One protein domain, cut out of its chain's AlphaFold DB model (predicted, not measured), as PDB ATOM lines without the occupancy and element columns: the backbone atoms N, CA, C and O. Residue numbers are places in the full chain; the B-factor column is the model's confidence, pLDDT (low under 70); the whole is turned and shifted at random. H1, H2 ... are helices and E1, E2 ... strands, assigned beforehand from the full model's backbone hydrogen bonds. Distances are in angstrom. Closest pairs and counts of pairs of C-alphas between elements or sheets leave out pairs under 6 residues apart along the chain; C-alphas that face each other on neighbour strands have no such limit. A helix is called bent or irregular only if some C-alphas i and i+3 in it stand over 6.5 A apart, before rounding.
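AT A GLANCE: This is residues 3 to 91 and 233 to 254 of the 260 residues of an uncharacterized protein of bacterium 0.1xD8-71 (UniProt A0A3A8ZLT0). A twisted sheet of four parallel strands lies between helices: H2 and H3, side by side, cover one face, and H4 packs on the opposite face over the edge strand E4. H1 is a short helix off the other edge, beside E2, and only grazes the sheet. The 111 printed residues hold, in chain order, E1, H1, E2, H2, E3, H3, E4 and H4; the sheet's order is E2, E1, E3, E4, and the class is mixed, helices and strands. The whole is compact and rounded, with a radius of gyration of the C-alphas of 14.0 A and spans of 41 by 33 by 30 A.

IN THESE COORDINATES: E1, residues 3 to 6, begins at C-alpha 3 (-7.107, -11.856, 37.206) and is 10.2 A long. H1 is residues 13 to 18, 8.6 A, and E2 residues 27 to 29, 7.0 A. H2, residues 33 to 43, is 15.8 A long and irregular: C-alphas 34 and 37 are 7.5 A apart. E3, residues 49 to 55, measures 19.4 A; H3, residues 61 to 76, measures 22.4 A and begins at C-alpha 61 (-3.824, 14.434, 29.715). E4 is residues 82 to 87, 15.8 A. H4, residues 235 to 252, is 25.7 A long and ends at C-alpha 252 (6.653, 17.194, 42.902).

HOW THE PARTS SIT: From edge to edge of the sheet the strands' lines turn by 74 degrees. E1 and E2 are parallel neighbours, with N 28 and O 4 2.8 A apart, within hydrogen-bond range. E1 and E3 are parallel neighbours too, with N 5 and O 51 within hydrogen-bond range at 2.8 A, and so are E3 and E4, with N 85 and O 52 within hydrogen-bond range at 2.8 A. E1, H1, E2 and E3, H3, E4 are strand-helix-strand units, parallel neighbour strands with a helix between; E2, H2, E3 is a split one, with E1 between its strands. The three crossovers are right-handed. H2 lies over E1 at a height over the sheet of 9.0 A, and the C-alphas of Leu 5 and Cys 40 are their closest, 7.3 A. H3, on the same face, lies over E3 and E4 at 9.6 A; its closest C-alphas to E4 are Lys 71 and Val 84, 6.7 A. H2 and H3 touch, closest at the C-alphas of Leu 37 and Leu 70, 7.1 A, at a shallow tilt of 28 degrees, the same way. H4 is on the opposite face, over E4, closest at the C-alphas of Ile 85 and Leu 239, 7.0 A. H1 only grazes the sheet; the C-alphas of Leu 18 and Ile 27 are 7.4 A apart, the closest of H1 and E2. In H1, H3 and H4 every O i to N i+4 pair is within hydrogen-bond range; in H2 5 of 7 are.

THE WHOLE: The farthest C-alphas, those of Pro 46 and Gly 254, are 42.7 A apart. Residues 92 to 232 are not printed, and C-alphas 91 and 233 are 22.8 A apart across this cut. Of the links that are printed whole, none is long. The mean pLDDT of the printed part is 94.1, and no printed residue is under 70.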
ATOM      1  N   LYS A   3      -7.840 -12.079  38.464       97.56
ATOM      2  CA  LYS A   3      -7.107 -11.856  37.206       97.56
ATOM      3  C   LYS A   3      -6.503 -10.460  37.195       97.56
ATOM      4  O   LYS A   3      -7.089  -9.542  37.766       97.56
ATOM      5  N   ILE A   4      -5.366 -10.300  36.525       98.06
ATOM      6  CA  ILE A   4      -4.744  -8.992  36.288       98.06
ATOM      7  C   ILE A   4      -4.739  -8.722  34.786       98.06
ATOM      8  O   ILE A   4      -4.409  -9.608  34.002       98.06
ATOM      9  N   LEU A   5      -5.123  -7.514  34.383       98.25
ATOM     10  CA  LEU A   5      -5.150  -7.065  32.996       98.25
ATOM     11  C   LEU A   5      -4.285  -5.812  32.844       98.25
ATOM     12  O   LEU A   5      -4.484  -4.844  33.569       98.25
ATOM     13  N   PHE A   6      -3.371  -5.835  31.881       97.19
ATOM     14  CA  PHE A   6      -2.540  -4.700  31.484       97.19
ATOM     15  C   PHE A   6      -2.949  -4.160  30.114       97.19
ATOM     16  O   PHE A   6      -3.491  -4.897  29.280       97.19
ATOM     17  N   GLU A   7      -2.612  -2.894  29.867       92.50
ATOM     18  CA  GLU A   7      -2.721  -2.261  28.550       92.50
ATOM     19  C   GLU A   7      -1.782  -2.884  27.501       92.50
ATOM     20  O   GLU A   7      -2.132  -2.965  26.320       92.50
ATOM     21  N   ASP A   8      -0.586  -3.303  27.917       90.56
ATOM     22  CA  ASP A   8       0.521  -3.665  27.033       90.56
ATOM     23  C   ASP A   8       0.199  -4.738  25.983       90.56
ATOM     24  O   ASP A   8      -0.784  -5.480  26.048       90.56
ATOM     25  N   ALA A   9       1.099  -4.860  25.005       89.88
ATOM     26  CA  ALA A   9       1.130  -6.004  24.107       89.88
ATOM     27  C   ALA A   9       1.766  -7.228  24.785       89.88
ATOM     28  O   ALA A   9       2.817  -7.130  25.411       89.88
ATOM     29  N   SER A  10       1.207  -8.417  24.572       89.81
ATOM     30  CA  SER A  10       1.676  -9.683  25.164       89.81
ATOM     31  C   SER A  10       3.116 -10.062  24.795       89.81
ATOM     32  O   SER A  10       3.729 -10.904  25.451       89.81
ATOM     33  N   ASN A  11       3.667  -9.447  23.743       87.56
ATOM     34  CA  ASN A  11       5.016  -9.694  23.242       87.56
ATOM     35  C   ASN A  11       6.050  -8.629  23.658       87.56
ATOM     36  O   ASN A  11       7.191  -8.664  23.167       87.56
ATOM     37  N   THR A  12       5.679  -7.670  24.511       89.38
ATOM     38  CA  THR A  12       6.654  -6.765  25.128       89.38
ATOM     39  C   THR A  12       7.510  -7.544  26.139       89.38
ATOM     40  O   THR A  12       7.095  -8.588  26.648       89.38
ATOM     41  N   PRO A  13       8.737  -7.089  26.442       90.00
ATOM     42  CA  PRO A  13       9.599  -7.799  27.387       90.00
ATOM     43  C   PRO A  13       9.004  -7.913  28.789       90.00
ATOM     44  O   PRO A  13       9.129  -8.960  29.419       90.00
ATOM     45  N   SER A  14       8.351  -6.851  29.265       93.44
ATOM     46  CA  SER A  14       7.665  -6.817  30.554       93.44
ATOM     47  C   SER A  14       6.560  -7.872  30.612       93.44
ATOM     48  O   SER A  14       6.539  -8.672  31.547       93.44
ATOM     49  N   SER A  15       5.719  -7.952  29.579       95.00
ATOM     50  CA  SER A  15       4.635  -8.932  29.487       95.00
ATOM     51  C   SER A  15       5.135 -10.373  29.458       95.00
ATOM     52  O   SER A  15       4.618 -11.223  30.184       95.00
ATOM     53  N   VAL A  16       6.179 -10.657  28.672       93.94
ATOM     54  CA  VAL A  16       6.775 -12.003  28.618       93.94
ATOM     55  C   VAL A  16       7.360 -12.405  29.974       93.94
ATOM     56  O   VAL A  16       7.190 -13.548  30.405       93.94
ATOM     57  N   LEU A  17       8.005 -11.466  30.672       95.50
ATOM     58  CA  LEU A  17       8.547 -11.721  32.000       95.50
ATOM     59  C   LEU A  17       7.430 -11.967  33.024       95.50
ATOM     60  O   LEU A  17       7.490 -12.958  33.742       95.50
ATOM     61  N   LEU A  18       6.391 -11.128  33.060       97.62
ATOM     62  CA  LEU A  18       5.248 -11.273  33.975       97.62
ATOM     63  C   LEU A  18       4.519 -12.614  33.805       97.62
ATOM     64  O   LEU A  18       4.166 -13.251  34.800       97.62
ATOM     65  N   ASN A  19       4.369 -13.092  32.566       96.88
ATOM     66  CA  ASN A  19       3.782 -14.405  32.269       96.88
ATOM     67  C   ASN A  19       4.584 -15.587  32.831       96.88
ATOM     68  O   ASN A  19       4.061 -16.694  32.903       96.88
ATOM     69  N   SER A  20       5.836 -15.366  33.233       96.81
ATOM     70  CA  SER A  20       6.686 -16.392  33.843       96.81
ATOM     71  C   SER A  20       6.637 -16.381  35.380       96.81
ATOM     72  O   SER A  20       7.411 -17.090  36.019       96.81
ATOM     73  N   SER A  21       5.778 -15.551  35.985       97.31
ATOM     74  CA  SER A  21       5.584 -15.485  37.441       97.31
ATOM     75  C   SER A  21       4.664 -16.603  37.943       97.31
ATOM     76  O   SER A  21       3.945 -17.226  37.159       97.31
ATOM     77  N   VAL A  22       4.590 -16.794  39.265       95.94
ATOM     78  CA  VAL A  22       3.659 -17.741  39.913       95.94
ATOM     79  C   VAL A  22       2.183 -17.463  39.607       95.94
ATOM     80  O   VAL A  22       1.327 -18.307  39.872       95.94
ATOM     81  N   TYR A  23       1.866 -16.275  39.083       96.62
ATOM     82  CA  TYR A  23       0.515 -15.881  38.692       96.62
ATOM     83  C   TYR A  23       0.343 -15.686  37.183       96.62
ATOM     84  O   TYR A  23      -0.720 -15.242  36.749       96.62
ATOM     85  N   GLY A  24       1.360 -16.014  36.380       96.31
ATOM     86  CA  GLY A  24       1.429 -15.668  34.961       96.31
ATOM     87  C   GLY A  24       0.234 -16.137  34.128       96.31
ATOM     88  O   GLY A  24      -0.248 -15.395  33.283       96.31
ATOM     89  N   GLU A  25      -0.324 -17.315  34.422       95.38
ATOM     90  CA  GLU A  25      -1.504 -17.859  33.724       95.38
ATOM     91  C   GLU A  25      -2.784 -17.007  33.888       95.38
ATOM     92  O   GLU A  25      -3.736 -17.151  33.122       95.38
ATOM     93  N   ASN A  26      -2.809 -16.116  34.885       97.00
ATOM     94  CA  ASN A  26      -3.927 -15.229  35.201       97.00
ATOM     95  C   ASN A  26      -3.598 -13.748  34.935       97.00
ATOM     96  O   ASN A  26      -4.332 -12.861  35.389       97.00
ATOM     97  N   ILE A  27      -2.510 -13.482  34.204       97.88
ATOM     98  CA  ILE A  27      -2.144 -12.158  33.706       97.88
ATOM     99  C   ILE A  27      -2.521 -12.064  32.226       97.88
ATOM    100  O   ILE A  27      -2.188 -12.919  31.408       97.88
ATOM    101  N   TYR A  28      -3.237 -11.001  31.880       98.00
ATOM    102  CA  TYR A  28      -3.758 -10.749  30.546       98.00
ATOM    103  C   TYR A  28      -3.275  -9.393  30.035       98.00
ATOM    104  O   TYR A  28      -2.989  -8.478  30.803       98.00
ATOM    105  N   PHE A  29      -3.233  -9.271  28.713       97.38
ATOM    106  CA  PHE A  29      -2.746  -8.100  27.988       97.38
ATOM    107  C   PHE A  29      -3.791  -7.705  26.942       97.38
ATOM    108  O   PHE A  29      -4.312  -8.581  26.237       97.38
ATOM    109  N   SER A  30      -4.163  -6.424  26.882       95.81
ATOM    110  CA  SER A  30      -5.205  -5.942  25.968       95.81
ATOM    111  C   SER A  30      -4.697  -5.610  24.571       95.81
ATOM    112  O   SER A  30      -5.516  -5.529  23.657       95.81
ATOM    113  N   GLU A  31      -3.381  -5.465  24.374       92.25
ATOM    114  CA  GLU A  31      -2.789  -5.023  23.104       92.25
ATOM    115  C   GLU A  31      -3.215  -3.584  22.731       92.25
ATOM    116  O   GLU A  31      -3.567  -3.309  21.570       92.25
ATOM    117  N   GLY A  32      -3.214  -2.688  23.729       87.69
ATOM    118  CA  GLY A  32      -3.481  -1.247  23.642       87.69
ATOM    119  C   GLY A  32      -4.703  -0.769  24.444       87.69
ATOM    120  O   GLY A  32      -5.650  -1.536  24.667       87.69
ATOM    121  N   CYS A  33      -4.712   0.518  24.829       87.94
ATOM    122  CA  CYS A  33      -5.753   1.128  25.675       87.94
ATOM    123  C   CYS A  33      -7.171   0.972  25.126       87.94
ATOM    124  O   CYS A  33      -8.107   0.691  25.874       87.94
ATOM    125  N   SER A  34      -7.347   1.104  23.808       90.69
ATOM    126  CA  SER A  34      -8.668   1.051  23.169       90.69
ATOM    127  C   SER A  34      -9.353  -0.314  23.263       90.69
ATOM    128  O   SER A  34     -10.556  -0.395  23.038       90.69
ATOM    129  N   LYS A  35      -8.614  -1.377  23.604       95.00
ATOM    130  CA  LYS A  35      -9.118  -2.757  23.680       95.00
ATOM    131  C   LYS A  35      -9.309  -3.259  25.109       95.00
ATOM    132  O   LYS A  35      -9.734  -4.397  25.289       95.00
ATOM    133  N   ILE A  36      -8.974  -2.462  26.126       96.44
ATOM    134  CA  ILE A  36      -8.985  -2.917  27.527       96.44
ATOM    135  C   ILE A  36     -10.373  -3.380  27.959       96.44
ATOM    136  O   ILE A  36     -10.491  -4.452  28.549       96.44
ATOM    137  N   LEU A  37     -11.421  -2.616  27.642       96.44
ATOM    138  CA  LEU A  37     -12.790  -2.969  28.021       96.44
ATOM    139  C   LEU A  37     -13.239  -4.275  27.353       96.44
ATOM    140  O   LEU A  37     -13.676  -5.196  28.041       96.44
ATOM    141  N   ASP A  38     -13.062  -4.381  26.036       96.62
ATOM    142  CA  ASP A  38     -13.414  -5.585  25.275       96.62
ATOM    143  C   ASP A  38     -12.645  -6.803  25.790       96.62
ATOM    144  O   ASP A  38     -13.214  -7.879  25.991       96.62
ATOM    145  N   LYS A  39     -11.346  -6.628  26.070       97.62
ATOM    146  CA  LYS A  39     -10.517  -7.686  26.640       97.62
ATOM    147  C   LYS A  39     -11.021  -8.086  28.021       97.62
ATOM    148  O   LYS A  39     -11.179  -9.281  28.250       97.62
ATOM    149  N   CYS A  40     -11.310  -7.124  28.898       97.31
ATOM    150  CA  CYS A  40     -11.855  -7.351  30.235       97.31
ATOM    151  C   CYS A  40     -13.137  -8.189  30.172       97.31
ATOM    152  O   CYS A  40     -13.197  -9.243  30.800       97.31
ATOM    153  N   ILE A  41     -14.102  -7.791  29.342       96.19
ATOM    154  CA  ILE A  41     -15.362  -8.525  29.155       96.19
ATOM    155  C   ILE A  41     -15.091  -9.937  28.621       96.19
ATOM    156  O   ILE A  41     -15.653 -10.902  29.131       96.19
ATOM    157  N   SER A  42     -14.192 -10.082  27.641       96.38
ATOM    158  CA  SER A  42     -13.894 -11.383  27.024       96.38
ATOM    159  C   SER A  42     -13.266 -12.404  27.979       96.38
ATOM    160  O   SER A  42     -13.414 -13.606  27.768       96.38
ATOM    161  N   ILE A  43     -12.547 -11.943  29.009       96.06
ATOM    162  CA  ILE A  43     -11.871 -12.816  29.977       96.06
ATOM    163  C   ILE A  43     -12.669 -12.987  31.274       96.06
ATOM    164  O   ILE A  43     -12.234 -13.755  32.133       96.06
ATOM    165  N   MET A  44     -13.779 -12.271  31.461       94.88
ATOM    166  CA  MET A  44     -14.534 -12.253  32.713       94.88
ATOM    167  C   MET A  44     -15.562 -13.388  32.774       94.88
ATOM    168  O   MET A  44     -16.430 -13.493  31.912       94.88
ATOM    169  N   ASN A  45     -15.518 -14.189  33.841       93.56
ATOM    170  CA  ASN A  45     -16.616 -15.073  34.242       93.56
ATOM    171  C   ASN A  45     -17.424 -14.450  35.402       93.56
ATOM    172  O   ASN A  45     -16.911 -13.550  36.069       93.56
ATOM    173  N   PRO A  46     -18.655 -14.927  35.691       87.56
ATOM    174  CA  PRO A  46     -19.535 -14.333  36.707       87.56
ATOM    175  C   PRO A  46     -18.912 -14.136  38.101       87.56
ATOM    176  O   PRO A  46     -19.203 -13.143  38.762       87.56
ATOM    177  N   ASP A  47     -18.012 -15.033  38.513       90.44
ATOM    178  CA  ASP A  47     -17.370 -15.020  39.839       90.44
ATOM    179  C   ASP A  47     -15.919 -14.516  39.804       90.44
ATOM    180  O   ASP A  47     -15.119 -14.766  40.718       90.44
ATOM    181  N   ASP A  48     -15.530 -13.855  38.714       95.19
ATOM    182  CA  ASP A  48     -14.190 -13.314  38.579       95.19
ATOM    183  C   ASP A  48     -14.054 -11.925  39.190       95.19
ATOM    184  O   ASP A  48     -14.978 -11.116  39.195       95.19
ATOM    185  N   THR A  49     -12.857 -11.659  39.702       96.56
ATOM    186  CA  THR A  49     -12.392 -10.327  40.068       96.56
ATOM    187  C   THR A  49     -11.252  -9.952  39.139       96.56
ATOM    188  O   THR A  49     -10.266 -10.684  39.054       96.56
ATOM    189  N   ILE A  50     -11.377  -8.825  38.446       98.00
ATOM    190  CA  ILE A  50     -10.364  -8.341  37.507       98.00
ATOM    191  C   ILE A  50      -9.757  -7.057  38.059       98.00
ATOM    192  O   ILE A  50     -10.468  -6.103  38.361       98.00
ATOM    193  N   TYR A  51      -8.434  -7.030  38.148       97.81
ATOM    194  CA  TYR A  51      -7.660  -5.832  38.443       97.81
ATOM    195  C   TYR A  51      -7.033  -5.340  37.143       97.81
ATOM    196  O   TYR A  51      -6.225  -6.042  36.538       97.81
ATOM    197  N   ILE A  52      -7.433  -4.160  36.685       97.88
ATOM    198  CA  ILE A  52      -6.884  -3.525  35.490       97.88
ATOM    199  C   ILE A  52      -5.786  -2.570  35.944       97.88
ATOM    200  O   ILE A  52      -6.092  -1.561  36.571       97.88
ATOM    201  N   LEU A  53      -4.531  -2.885  35.633       97.50
ATOM    202  CA  LEU A  53      -3.417  -1.958  35.795       97.50
ATOM    203  C   LEU A  53      -3.362  -1.075  34.546       97.50
ATOM    204  O   LEU A  53      -3.119  -1.571  33.447       97.50
ATOM    205  N   TYR A  54      -3.680   0.207  34.718       96.31
ATOM    206  CA  TYR A  54      -3.841   1.164  33.625       96.31
ATOM    207  C   TYR A  54      -2.782   2.263  33.716       96.31
ATOM    208  O   TYR A  54      -2.628   2.875  34.775       96.31
ATOM    209  N   ASP A  55      -2.110   2.549  32.602       94.62
ATOM    210  CA  ASP A  55      -1.059   3.562  32.538       94.62
ATOM    211  C   ASP A  55      -1.646   4.979  32.634       94.62
ATOM    212  O   ASP A  55      -2.446   5.420  31.805       94.62
ATOM    213  N   VAL A  56      -1.246   5.713  33.669       93.88
ATOM    214  CA  VAL A  56      -1.647   7.087  33.965       93.88
ATOM    215  C   VAL A  56      -0.392   7.898  34.267       93.88
ATOM    216  O   VAL A  56       0.070   7.970  35.399       93.88
ATOM    217  N   SER A  57       0.154   8.571  33.256       91.06
ATOM    218  CA  SER A  57       1.240   9.529  33.480       91.06
ATOM    219  C   SER A  57       0.657  10.884  33.904       91.06
ATOM    220  O   SER A  57      -0.139  11.449  33.147       91.06
ATOM    221  N   PRO A  58       1.036  11.455  35.065       87.44
ATOM    222  CA  PRO A  58       0.433  12.697  35.556       87.44
ATOM    223  C   PRO A  58       0.633  13.921  34.654       87.44
ATOM    224  O   PRO A  58      -0.209  14.813  34.606       87.44
ATOM    225  N   ASN A  59       1.692  13.933  33.845       83.62
ATOM    226  CA  ASN A  59       1.929  14.956  32.821       83.62
ATOM    227  C   ASN A  59       1.315  14.641  31.445       83.62
ATOM    228  O   ASN A  59       1.648  15.303  30.463       83.62
ATOM    229  N   ASN A  60       0.433  13.643  31.341       88.38
ATOM    230  CA  ASN A  60      -0.193  13.250  30.083       88.38
ATOM    231  C   ASN A  60      -1.725  13.238  30.208       88.38
ATOM    232  O   ASN A  60      -2.350  12.311  30.721       88.38
ATOM    233  N   THR A  61      -2.362  14.277  29.671       88.31
ATOM    234  CA  THR A  61      -3.824  14.434  29.715       88.31
ATOM    235  C   THR A  61      -4.575  13.333  28.964       88.31
ATOM    236  O   THR A  61      -5.716  13.024  29.321       88.31
ATOM    237  N   ASN A  62      -3.954  12.699  27.963       91.00
ATOM    238  CA  ASN A  62      -4.581  11.618  27.205       91.00
ATOM    239  C   ASN A  62      -4.724  10.351  28.053       91.00
ATOM    240  O   ASN A  62      -5.795   9.743  28.041       91.00
ATOM    241  N   THR A  63      -3.696   9.981  28.826       92.19
ATOM    242  CA  THR A  63      -3.752   8.799  29.703       92.19
ATOM    243  C   THR A  63      -4.745   9.005  30.842       92.19
ATOM    244  O   THR A  63      -5.560   8.125  31.109       92.19
ATOM    245  N   ILE A  64      -4.786  10.210  31.426       92.25
ATOM    246  CA  ILE A  64      -5.772  10.584  32.458       92.25
ATOM    247  C   ILE A  64      -7.203  10.511  31.901       92.25
ATOM    248  O   ILE A  64      -8.112   9.973  32.534       92.25
ATOM    249  N   THR A  65      -7.419  11.030  30.689       93.50
ATOM    250  CA  THR A  65      -8.729  10.968  30.024       93.50
ATOM    251  C   THR A  65      -9.136   9.525  29.727       93.50
ATOM    252  O   THR A  65     -10.294   9.164  29.937       93.50
ATOM    253  N   GLY A  66      -8.204   8.697  29.248       94.75
ATOM    254  CA  GLY A  66      -8.438   7.277  28.977       94.75
ATOM    255  C   GLY A  66      -8.828   6.501  30.234       94.75
ATOM    256  O   GLY A  66      -9.838   5.801  30.232       94.75
ATOM    257  N   TYR A  67      -8.101   6.722  31.329       95.50
ATOM    258  CA  TYR A  67      -8.387   6.141  32.638       95.50
ATOM    259  C   TYR A  67      -9.800   6.468  33.137       95.50
ATOM    260  O   TYR A  67     -10.567   5.571  33.495       95.50
ATOM    261  N   ASN A  68     -10.187   7.748  33.098       94.94
ATOM    262  CA  ASN A  68     -11.515   8.181  33.538       94.94
ATOM    263  C   ASN A  68     -12.631   7.582  32.675       94.94
ATOM    264  O   ASN A  68     -13.600   7.048  33.214       94.94
ATOM    265  N   LYS A  69     -12.462   7.587  31.346       95.81
ATOM    266  CA  LYS A  69     -13.412   6.953  30.419       95.81
ATOM    267  C   LYS A  69     -13.558   5.459  30.684       95.81
ATOM    268  O   LYS A  69     -14.669   4.941  30.635       95.81
ATOM    269  N   LEU A  70     -12.459   4.764  30.982       96.56
ATOM    270  CA  LEU A  70     -12.516   3.348  31.325       96.56
ATOM    271  C   LEU A  70     -13.314   3.126  32.615       96.56
ATOM    272  O   LEU A  70     -14.209   2.286  32.624       96.56
ATOM    273  N   LYS A  71     -13.053   3.894  33.681       95.44
ATOM    274  CA  LYS A  71     -13.818   3.797  34.939       95.44
ATOM    275  C   LYS A  71     -15.312   4.035  34.727       95.44
ATOM    276  O   LYS A  71     -16.136   3.306  35.282       95.44
ATOM    277  N   GLU A  72     -15.665   5.030  33.919       96.00
ATOM    278  CA  GLU A  72     -17.055   5.304  33.552       96.00
ATOM    279  C   GLU A  72     -17.675   4.128  32.797       96.00
ATOM    280  O   GLU A  72     -18.736   3.650  33.200       96.00
ATOM    281  N   ALA A  73     -16.982   3.588  31.794       96.12
ATOM    282  CA  ALA A  73     -17.462   2.450  31.021       96.12
ATOM    283  C   ALA A  73     -17.650   1.187  31.881       96.12
ATOM    284  O   ALA A  73     -18.655   0.490  31.735       96.12
ATOM    285  N   ILE A  74     -16.736   0.901  32.818       95.94
ATOM    286  CA  ILE A  74     -16.873  -0.203  33.785       95.94
ATOM    287  C   ILE A  74     -18.156  -0.042  34.614       95.94
ATOM    288  O   ILE A  74     -18.928  -0.996  34.762       95.94
ATOM    289  N   ARG A  75     -18.423   1.174  35.106       95.00
ATOM    290  CA  ARG A  75     -19.633   1.495  35.876       95.00
ATOM    291  C   ARG A  75     -20.904   1.362  35.033       95.00
ATOM    292  O   ARG A  75     -21.875   0.777  35.504       95.00
ATOM    293  N   GLU A  76     -20.903   1.885  33.810       96.38
ATOM    294  CA  GLU A  76     -22.048   1.842  32.887       96.38
ATOM    295  C   GLU A  76     -22.403   0.417  32.455       96.38
ATOM    296  O   GLU A  76     -23.581   0.084  32.341       96.38
ATOM    297  N   ASN A  77     -21.401  -0.453  32.303       94.12
ATOM    298  CA  ASN A  77     -21.598  -1.879  32.031       94.12
ATOM    299  C   ASN A  77     -21.978  -2.692  33.287       94.12
ATOM    300  O   ASN A  77     -22.165  -3.905  33.203       94.12
ATOM    301  N   GLY A  78     -22.090  -2.061  34.464       93.25
ATOM    302  CA  GLY A  78     -22.484  -2.729  35.708       93.25
ATOM    303  C   GLY A  78     -21.461  -3.746  36.228       93.25
ATOM    304  O   GLY A  78     -21.828  -4.667  36.962       93.25
ATOM    305  N   LEU A  79     -20.186  -3.597  35.859       93.44
ATOM    306  CA  LEU A  79     -19.112  -4.536  36.184       93.44
ATOM    307  C   LEU A  79     -18.612  -4.310  37.623       93.44
ATOM    308  O   LEU A  79     -17.713  -3.513  37.871       93.44
ATOM    309  N   LYS A  80     -19.218  -5.007  38.593       89.94
ATOM    310  CA  LYS A  80     -18.981  -4.777  40.036       89.94
ATOM    311  C   LYS A  80     -17.658  -5.321  40.579       89.94
ATOM    312  O   LYS A  80     -17.180  -4.819  41.589       89.94
ATOM    313  N   ASN A  81     -17.081  -6.330  39.928       94.31
ATOM    314  CA  ASN A  81     -15.857  -7.001  40.377       94.31
ATOM    315  C   ASN A  81     -14.636  -6.602  39.533       94.31
ATOM    316  O   ASN A  81     -13.699  -7.385  39.377       94.31
ATOM    317  N   VAL A  82     -14.662  -5.405  38.946       96.88
ATOM    318  CA  VAL A  82     -13.565  -4.871  38.139       96.88
ATOM    319  C   VAL A  82     -13.018  -3.619  38.810       96.88
ATOM    320  O   VAL A  82     -13.743  -2.651  39.023       96.88
ATOM    321  N   TYR A  83     -11.728  -3.644  39.126       96.25
ATOM    322  CA  TYR A  83     -11.020  -2.552  39.780       96.25
ATOM    323  C   TYR A  83      -9.984  -1.992  38.816       96.25
ATOM    324  O   TYR A  83      -9.087  -2.716  38.392       96.25
ATOM    325  N   VAL A  84     -10.104  -0.713  38.465       96.25
ATOM    326  CA  VAL A  84      -9.089  -0.011  37.673       96.25
ATOM    327  C   VAL A  84      -8.106   0.625  38.649       96.25
ATOM    328  O   VAL A  84      -8.515   1.416  39.493       96.25
ATOM    329  N   ILE A  85      -6.839   0.238  38.563       96.75
ATOM    330  CA  ILE A  85      -5.759   0.693  39.434       96.75
ATOM    331  C   ILE A  85      -4.773   1.476  38.559       96.75
ATOM    332  O   ILE A  85      -4.263   0.928  37.577       96.75
ATOM    333  N   PRO A  86      -4.516   2.749  38.883       95.69
ATOM    334  CA  PRO A  86      -3.596   3.584  38.126       95.69
ATOM    335  C   PRO A  86      -2.151   3.114  38.359       95.69
ATOM    336  O   PRO A  86      -1.773   2.763  39.474       95.69
ATOM    337  N   ILE A  87      -1.318   3.156  37.327       95.69
ATOM    338  CA  ILE A  87       0.137   2.979  37.418       95.69
ATOM    339  C   ILE A  87       0.820   3.997  36.512       95.69
ATOM    340  O   ILE A  87       0.265   4.313  35.474       95.69
ATOM    341  N   ILE A  88       1.991   4.544  36.867       93.19
ATOM    342  CA  ILE A  88       2.650   5.530  35.979       93.19
ATOM    343  C   ILE A  88       2.925   4.889  34.611       93.19
ATOM    344  O   ILE A  88       2.635   5.469  33.569       93.19
ATOM    345  N   CYS A  89       3.531   3.704  34.664       93.88
ATOM    346  CA  CYS A  89       3.802   2.767  33.577       93.88
ATOM    347  C   CYS A  89       4.427   1.505  34.193       93.88
ATOM    348  O   CYS A  89       4.922   1.535  35.330       93.88
ATOM    349  N   ILE A  90       4.486   0.400  33.450       95.06
ATOM    350  CA  ILE A  90       5.196  -0.804  33.907       95.06
ATOM    351  C   ILE A  90       6.713  -0.579  34.036       95.06
ATOM    352  O   ILE A  90       7.365  -1.183  34.893       95.06
ATOM    353  N   GLU A  91       7.298   0.326  33.246       94.81
ATOM    354  CA  GLU A  91       8.725   0.645  33.313       94.81
ATOM    355  C   GLU A  91       9.154   1.246  34.653       94.81
ATOM    356  O   GLU A  91      10.280   0.994  35.089       94.81
ATOM    357  N   THR A 233      -2.565  -7.183  51.766       91.94
ATOM    358  CA  THR A 233      -3.153  -5.850  51.639       91.94
ATOM    359  C   THR A 233      -4.570  -5.962  51.088       91.94
ATOM    360  O   THR A 233      -4.895  -6.904  50.357       91.94
ATOM    361  N   THR A 234      -5.433  -5.028  51.471       93.06
ATOM    362  CA  THR A 234      -6.796  -4.928  50.935       93.06
ATOM    363  C   THR A 234      -6.823  -4.055  49.682       93.06
ATOM    364  O   THR A 234      -5.903  -3.282  49.428       93.06
ATOM    365  N   ILE A 235      -7.889  -4.158  48.883       92.56
ATOM    366  CA  ILE A 235      -8.040  -3.286  47.709       92.56
ATOM    367  C   ILE A 235      -8.148  -1.809  48.107       92.56
ATOM    368  O   ILE A 235      -7.562  -0.964  47.441       92.56
ATOM    369  N   ASP A 236      -8.816  -1.505  49.220       93.19
ATOM    370  CA  ASP A 236      -8.967  -0.132  49.708       93.19
ATOM    371  C   ASP A 236      -7.613   0.460  50.127       93.19
ATOM    372  O   ASP A 236      -7.309   1.603  49.800       93.19
ATOM    373  N   GLU A 237      -6.752  -0.337  50.768       95.38
ATOM    374  CA  GLU A 237      -5.375   0.068  51.078       95.38
ATOM    375  C   GLU A 237      -4.540   0.306  49.818       95.38
ATOM    376  O   GLU A 237      -3.744   1.242  49.786       95.38
ATOM    377  N   VAL A 238      -4.698  -0.528  48.783       95.38
ATOM    378  CA  VAL A 238      -4.011  -0.335  47.496       95.38
ATOM    379  C   VAL A 238      -4.454   0.970  46.849       95.38
ATOM    380  O   VAL A 238      -3.604   1.754  46.434       95.38
ATOM    381  N   LEU A 239      -5.764   1.222  46.782       93.69
ATOM    382  CA  LEU A 239      -6.312   2.440  46.190       93.69
ATOM    383  C   LEU A 239      -5.868   3.687  46.961       93.69
ATOM    384  O   LEU A 239      -5.443   4.654  46.336       93.69
ATOM    385  N   GLN A 240      -5.868   3.643  48.297       95.00
ATOM    386  CA  GLN A 240      -5.368   4.750  49.113       95.00
ATOM    387  C   GLN A 240      -3.873   4.996  48.878       95.00
ATOM    388  O   GLN A 240      -3.482   6.125  48.604       95.00
ATOM    389  N   LYS A 241      -3.039   3.946  48.899       94.81
ATOM    390  CA  LYS A 241      -1.598   4.070  48.618       94.81
ATOM    391  C   LYS A 241      -1.330   4.622  47.221       94.81
ATOM    392  O   LYS A 241      -0.370   5.362  47.041       94.81
ATOM    393  N   GLN A 242      -2.139   4.239  46.231       94.94
ATOM    394  CA  GLN A 242      -2.030   4.806  44.891       94.94
ATOM    395  C   GLN A 242      -2.444   6.276  44.871       94.94
ATOM    396  O   GLN A 242      -1.718   7.071  44.292       94.94
ATOM    397  N   GLN A 243      -3.529   6.670  45.540       94.94
ATOM    398  CA  GLN A 243      -3.893   8.085  45.639       94.94
ATOM    399  C   GLN A 243      -2.776   8.905  46.306       94.94
ATOM    400  O   GLN A 243      -2.337   9.891  45.723       94.94
ATOM    401  N   ASP A 244      -2.239   8.448  47.443       95.00
ATOM    402  CA  ASP A 244      -1.139   9.121  48.151       95.00
ATOM    403  C   ASP A 244       0.115   9.243  47.266       95.00
ATOM    404  O   ASP A 244       0.776  10.281  47.224       95.00
ATOM    405  N   PHE A 245       0.436   8.181  46.518       93.94
ATOM    406  CA  PHE A 245       1.549   8.175  45.575       93.94
ATOM    407  C   PHE A 245       1.349   9.192  44.445       93.94
ATOM    408  O   PHE A 245       2.266   9.953  44.141       93.94
ATOM    409  N   TYR A 246       0.157   9.246  43.847       94.38
ATOM    410  CA  TYR A 246      -0.157  10.198  42.780       94.38
ATOM    411  C   TYR A 246      -0.223  11.640  43.273       94.38
ATOM    412  O   TYR A 246       0.216  12.529  42.546       94.38
ATOM    413  N   ASP A 247      -0.709  11.879  44.489       93.81
ATOM    414  CA  ASP A 247      -0.694  13.208  45.100       93.81
ATOM    415  C   ASP A 247       0.745  13.705  45.277       93.81
ATOM    416  O   ASP A 247       1.058  14.811  44.834       93.81
ATOM    417  N   ASN A 248       1.644  12.856  45.792       92.56
ATOM    418  CA  ASN A 248       3.069  13.177  45.913       92.56
ATOM    419  C   ASN A 248       3.720  13.461  44.549       92.56
ATOM    420  O   ASN A 248       4.458  14.429  44.398       92.56
ATOM    421  N   ILE A 249       3.432  12.648  43.525       91.69
ATOM    422  CA  ILE A 249       3.947  12.891  42.169       91.69
ATOM    423  C   ILE A 249       3.443  14.228  41.623       91.69
ATOM    424  O   ILE A 249       4.219  14.986  41.046       91.69
ATOM    425  N   CYS A 250       2.148  14.514  41.770       91.56
ATOM    426  CA  CYS A 250       1.562  15.748  41.254       91.56
ATOM    427  C   CYS A 250       2.160  16.981  41.944       91.56
ATOM    428  O   CYS A 250       2.469  17.956  41.260       91.56
ATOM    429  N   GLU A 251       2.369  16.914  43.262       91.62
ATOM    430  CA  GLU A 251       3.046  17.954  44.040       91.62
ATOM    431  C   GLU A 251       4.473  18.193  43.526       91.62
ATOM    432  O   GLU A 251       4.815  19.319  43.160       91.62
ATOM    433  N   GLU A 252       5.268  17.131  43.390       90.75
ATOM    434  CA  GLU A 252       6.653  17.194  42.902       90.75
ATOM    435  C   GLU A 252       6.762  17.698  41.458       90.75
ATOM    436  O   GLU A 252       7.748  18.330  41.081       90.75
ATOM    437  N   MET A 253       5.739  17.458  40.640       89.12
ATOM    438  CA  MET A 253       5.668  17.940  39.260       89.12
ATOM    439  C   MET A 253       5.050  19.342  39.130       89.12
ATOM    440  O   MET A 253       5.020  19.884  38.023       89.12
ATOM    441  N   GLY A 254       4.543  19.932  40.219       87.69
ATOM    442  CA  GLY A 254       3.879  21.237  40.200       87.69
ATOM    443  C   GLY A 254       2.574  21.257  39.394       87.69
ATOM    444  O   GLY A 254       2.229  22.282  38.802       87.69
TER     445      GLY A 254